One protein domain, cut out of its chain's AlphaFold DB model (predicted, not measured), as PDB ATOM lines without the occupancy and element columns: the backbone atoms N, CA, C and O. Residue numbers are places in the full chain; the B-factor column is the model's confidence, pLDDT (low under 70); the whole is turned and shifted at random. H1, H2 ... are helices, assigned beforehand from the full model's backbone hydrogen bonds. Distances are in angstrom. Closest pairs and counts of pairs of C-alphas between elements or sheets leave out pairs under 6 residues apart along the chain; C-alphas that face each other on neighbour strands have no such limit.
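This is residues 105 to 145 of the 158 residues of an uncharacterized protein of Mikania micrantha (UniProt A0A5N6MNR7). An open L of two helices: the long helix H1 makes one arm, and after a tight link, residues 129 to 131, the shorter helix H2 turns off as the other arm, without folding back on H1. The printed part has 41 residues with two named helices, H1 then H2, and no named strand; the class is all helix. It is extended, with a radius of gyration of the C-alphas of 16.1 A and spans of 48 by 19 by 9 A.

H1, residues 107 to 128, and H2, residues 132 to 145, are apart, with no C-alpha of the one within 8 A of the other. Residues 106 to 112, of which 107 to 112 belong to H1, stand free, as do residues 114 to 126 of H1 and 139 to 145 of H2. In H1 and H2 every O i to N i+4 pair is within hydrogen-bond range.

H1 is 31.8 A long from C-alpha 107 at (38.115, -3.184, 16.279) to C-alpha 128 at (16.619, -1.568, -7.114). H2 is 20.0 A long and ends at C-alpha 145, (28.506, 8.872, -26.329).

The C-alphas of Thr 106 and Ala 144, 48.0 A apart, are the two farthest apart. The printed part has no cut, and no printed residue is under 70 in pLDDT.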
ATOM      1  N   LEU A 105      35.818 -10.365  16.939       84.50
ATOM      2  CA  LEU A 105      36.407  -9.512  15.907       84.50
ATOM      3  C   LEU A 105      37.234  -8.362  16.489       84.50
ATOM      4  O   LEU A 105      36.856  -7.692  17.460       84.50
ATOM      5  N   THR A 106      38.331  -8.064  15.803       92.06
ATOM      6  CA  THR A 106      39.162  -6.896  16.074       92.06
ATOM      7  C   THR A 106      38.374  -5.595  15.848       92.06
ATOM      8  O   THR A 106      37.445  -5.539  15.034       92.06
ATOM      9  N   PRO A 107      38.750  -4.484  16.512       88.88
ATOM     10  CA  PRO A 107      38.115  -3.184  16.279       88.88
ATOM     11  C   PRO A 107      38.170  -2.718  14.815       88.88
ATOM     12  O   PRO A 107      37.301  -1.965  14.377       88.88
ATOM     13  N   ALA A 108      39.184  -3.151  14.059       89.88
ATOM     14  CA  ALA A 108      39.319  -2.847  12.638       89.88
ATOM     15  C   ALA A 108      38.287  -3.610  11.793       89.88
ATOM     16  O   ALA A 108      37.599  -3.001  10.974       89.88
ATOM     17  N   GLU A 109      38.125  -4.910  12.038       90.50
ATOM     18  CA  GLU A 109      37.150  -5.746  11.331       90.50
ATOM     19  C   GLU A 109      35.715  -5.284  11.608       90.50
ATOM     20  O   GLU A 109      34.919  -5.172  10.676       90.50
ATOM     21  N   LYS A 110      35.402  -4.895  12.854       90.69
ATOM     22  CA  LYS A 110      34.089  -4.324  13.214       90.69
ATOM     23  C   LYS A 110      33.746  -3.095  12.368       90.69
ATOM     24  O   LYS A 110      32.688  -3.036  11.745       90.69
ATOM     25  N   ARG A 111      34.677  -2.138  12.267       92.31
ATOM     26  CA  ARG A 111      34.503  -0.929  11.439       92.31
ATOM     27  C   ARG A 111      34.358  -1.256   9.956       92.31
ATOM     28  O   ARG A 111      33.607  -0.573   9.262       92.31
ATOM     29  N   TYR A 112      35.083  -2.259   9.464       94.12
ATOM     30  CA  TYR A 112      34.978  -2.702   8.076       94.12
ATOM     31  C   TYR A 112      33.593  -3.284   7.780       94.12
ATOM     32  O   TYR A 112      32.967  -2.871   6.807       94.12
ATOM     33  N   MET A 113      33.078  -4.168   8.638       91.94
ATOM     34  CA  MET A 113      31.745  -4.754   8.465       91.94
ATOM     35  C   MET A 113      30.650  -3.686   8.452       91.94
ATOM     36  O   MET A 113      29.806  -3.683   7.560       91.94
ATOM     37  N   GLU A 114      30.693  -2.730   9.382       91.44
ATOM     38  CA  GLU A 114      29.741  -1.614   9.413       91.44
ATOM     39  C   GLU A 114      29.802  -0.757   8.139       91.44
ATOM     40  O   GLU A 114      28.774  -0.349   7.599       91.44
ATOM     41  N   GLN A 115      31.008  -0.463   7.642       95.69
ATOM     42  CA  GLN A 115      31.181   0.282   6.394       95.69
ATOM     43  C   GLN A 115      30.671  -0.506   5.193       95.69
ATOM     44  O   GLN A 115      29.983   0.056   4.340       95.69
ATOM     45  N   ARG A 116      30.968  -1.805   5.138       95.12
ATOM     46  CA  ARG A 116      30.516  -2.697   4.075       95.12
ATOM     47  C   ARG A 116      28.994  -2.746   4.021       95.12
ATOM     48  O   ARG A 116      28.432  -2.477   2.967       95.12
ATOM     49  N   GLN A 117      28.339  -2.943   5.165       94.00
ATOM     50  CA  GLN A 117      26.878  -2.905   5.276       94.00
ATOM     51  C   GLN A 117      26.298  -1.574   4.781       94.00
ATOM     52  O   GLN A 117      25.353  -1.566   3.993       94.00
ATOM     53  N   LYS A 118      26.894  -0.437   5.168       94.88
ATOM     54  CA  LYS A 118      26.467   0.891   4.690       94.88
ATOM     55  C   LYS A 118      26.588   1.025   3.171       94.88
ATOM     56  O   LYS A 118      25.672   1.530   2.525       94.88
ATOM     57  N   ILE A 119      27.706   0.586   2.596       96.06
ATOM     58  CA  ILE A 119      27.940   0.625   1.148       96.06
ATOM     59  C   ILE A 119      26.945  -0.283   0.424       96.06
ATOM     60  O   ILE A 119      26.383   0.111  -0.598       96.06
ATOM     61  N   ASP A 120      26.703  -1.477   0.949       94.75
ATOM     62  CA  ASP A 120      25.842  -2.463   0.310       94.75
ATOM     63  C   ASP A 120      24.379  -2.017   0.348       94.75
ATOM     64  O   ASP A 120      23.724  -2.038  -0.691       94.75
ATOM     65  N   MET A 121      23.908  -1.431   1.453       93.62
ATOM     66  CA  MET A 121      22.605  -0.756   1.501       93.62
ATOM     67  C   MET A 121      22.468   0.326   0.419       93.62
ATOM     68  O   MET A 121      21.454   0.399  -0.278       93.62
ATOM     69  N   GLN A 122      23.497   1.161   0.237       92.56
ATOM     70  CA  GLN A 122      23.486   2.203  -0.794       92.56
ATOM     71  C   GLN A 122      23.490   1.619  -2.213       92.56
ATOM     72  O   GLN A 122      22.808   2.143  -3.097       92.56
ATOM     73  N   LYS A 123      24.246   0.543  -2.459       93.06
ATOM     74  CA  LYS A 123      24.281  -0.155  -3.753       93.06
ATOM     75  C   LYS A 123      22.952  -0.838  -4.059       93.06
ATOM     76  O   LYS A 123      22.474  -0.731  -5.189       93.06
ATOM     77  N   MET A 124      22.351  -1.496  -3.069       89.44
ATOM     78  CA  MET A 124      21.047  -2.148  -3.187       89.44
ATOM     79  C   MET A 124      19.974  -1.127  -3.553       89.44
ATOM     80  O   MET A 124      19.290  -1.324  -4.553       89.44
ATOM     81  N   ALA A 125      19.912   0.005  -2.844       88.81
ATOM     82  CA  ALA A 125      18.965   1.078  -3.147       88.81
ATOM     83  C   ALA A 125      19.144   1.644  -4.571       88.81
ATOM     84  O   ALA A 125      18.175   1.871  -5.288       88.81
ATOM     85  N   LYS A 126      20.386   1.847  -5.030       87.50
ATOM     86  CA  LYS A 126      20.655   2.343  -6.395       87.50
ATOM     87  C   LYS A 126      20.282   1.328  -7.475       87.50
ATOM     88  O   LYS A 126      19.791   1.709  -8.534       87.50
ATOM     89  N   THR A 127      20.530   0.049  -7.214       83.38
ATOM     90  CA  THR A 127      20.289  -1.035  -8.175       83.38
ATOM     91  C   THR A 127      18.802  -1.371  -8.267       83.38
ATOM     92  O   THR A 127      18.311  -1.614  -9.371       83.38
ATOM     93  N   SER A 128      18.069  -1.329  -7.147       82.12
ATOM     94  CA  SER A 128      16.619  -1.568  -7.114       82.12
ATOM     95  C   SER A 128      15.834  -0.510  -7.881       82.12
ATOM     96  O   SER A 128      14.815  -0.826  -8.484       82.12
ATOM     97  N   ASN A 129      16.319   0.734  -7.895       86.06
ATOM     98  CA  ASN A 129      15.626   1.845  -8.547       86.06
ATOM     99  C   ASN A 129      15.631   1.765 -10.082       86.06
ATOM    100  O   ASN A 129      14.818   2.429 -10.715       86.06
ATOM    101  N   LYS A 130      16.537   0.988 -10.692       90.06
ATOM    102  CA  LYS A 130      16.670   0.892 -12.154       90.06
ATOM    103  C   LYS A 130      16.116  -0.431 -12.669       90.06
ATOM    104  O   LYS A 130      16.630  -1.493 -12.297       90.06
ATOM    105  N   SER A 131      15.151  -0.369 -13.589       92.81
ATOM    106  CA  SER A 131      14.678  -1.546 -14.322       92.81
ATOM    107  C   SER A 131      15.750  -2.056 -15.289       92.81
ATOM    108  O   SER A 131      16.645  -1.320 -15.705       92.81
ATOM    109  N   HIS A 132      15.662  -3.326 -15.696       90.31
ATOM    110  CA  HIS A 132      16.572  -3.892 -16.695       90.31
ATOM    111  C   HIS A 132      16.541  -3.106 -18.017       90.31
ATOM    112  O   HIS A 132      17.600  -2.848 -18.589       90.31
ATOM    113  N   ARG A 133      15.355  -2.650 -18.460       92.62
ATOM    114  CA  ARG A 133      15.228  -1.782 -19.647       92.62
ATOM    115  C   ARG A 133      15.984  -0.466 -19.491       92.62
ATOM    116  O   ARG A 133      16.623  -0.042 -20.448       92.62
ATOM    117  N   ASP A 134      15.940   0.145 -18.311       92.44
ATOM    118  CA  ASP A 134      16.620   1.418 -18.055       92.44
ATOM    119  C   ASP A 134      18.138   1.230 -18.096       92.44
ATOM    120  O   ASP A 134      18.834   2.012 -18.731       92.44
ATOM    121  N   ARG A 135      18.644   0.128 -17.518       92.25
ATOM    122  CA  ARG A 135      20.072  -0.233 -17.581       92.25
ATOM    123  C   ARG A 135      20.542  -0.453 -19.021       92.25
ATOM    124  O   ARG A 135      21.621  -0.001 -19.382       92.25
ATOM    125  N   LEU A 136      19.729  -1.120 -19.843       94.38
ATOM    126  CA  LEU A 136      19.997  -1.315 -21.274       94.38
ATOM    127  C   LEU A 136      19.982   0.013 -22.046       94.38
ATOM    128  O   LEU A 136      20.841   0.239 -22.891       94.38
ATOM    129  N   SER A 137      19.026   0.896 -21.752       93.31
ATOM    130  CA  SER A 137      18.935   2.213 -22.388       93.31
ATOM    131  C   SER A 137      20.136   3.095 -22.044       93.31
ATOM    132  O   SER A 137      20.727   3.703 -22.930       93.31
ATOM    133  N   GLU A 138      20.517   3.139 -20.767       92.44
ATOM    134  CA  GLU A 138      21.669   3.896 -20.266       92.44
ATOM    135  C   GLU A 138      22.983   3.340 -20.840       92.44
ATOM    136  O   GLU A 138      23.855   4.107 -21.239       92.44
ATOM    137  N   PHE A 139      23.093   2.015 -20.981       95.19
ATOM    138  CA  PHE A 139      24.223   1.365 -21.646       95.19
ATOM    139  C   PHE A 139      24.310   1.720 -23.136       95.19
ATOM    140  O   PHE A 139      25.377   2.085 -23.620       95.19
ATOM    141  N   ASN A 140      23.194   1.684 -23.863       92.62
ATOM    142  CA  ASN A 140      23.174   2.060 -25.276       92.62
ATOM    143  C   ASN A 140      23.535   3.538 -25.476       92.62
ATOM    144  O   ASN A 140      24.270   3.876 -26.401       92.62
ATOM    145  N   GLN A 141      23.057   4.416 -24.592       94.12
ATOM    146  CA  GLN A 141      23.420   5.829 -24.609       94.12
ATOM    147  C   GLN A 141      24.900   6.041 -24.265       94.12
ATOM    148  O   GLN A 141      25.563   6.865 -24.889       94.12
ATOM    149  N   TYR A 142      25.435   5.276 -23.311       94.31
ATOM    150  CA  TYR A 142      26.857   5.279 -22.988       94.31
ATOM    151  C   TYR A 142      27.707   4.887 -24.201       94.31
ATOM    152  O   TYR A 142      28.638   5.609 -24.535       94.31
ATOM    153  N   LEU A 143      27.346   3.814 -24.912       89.12
ATOM    154  CA  LEU A 143      28.042   3.403 -26.135       89.12
ATOM    155  C   LEU A 143      27.976   4.462 -27.239       89.12
ATOM    156  O   LEU A 143      28.975   4.689 -27.911       89.12
ATOM    157  N   ALA A 144      26.831   5.124 -27.410       88.25
ATOM    158  CA  ALA A 144      26.673   6.186 -28.402       88.25
ATOM    159  C   ALA A 144      27.510   7.437 -28.083       88.25
ATOM    160  O   ALA A 144      27.932   8.139 -28.997       88.25
ATOM    161  N   ASN A 145      27.739   7.715 -26.797       87.25
ATOM    162  CA  ASN A 145      28.506   8.872 -26.329       87.25
ATOM    163  C   ASN A 145      30.006   8.584 -26.154       87.25
ATOM    164  O   ASN A 145      30.777   9.516 -25.926       87.25
TER     165      ASN A 145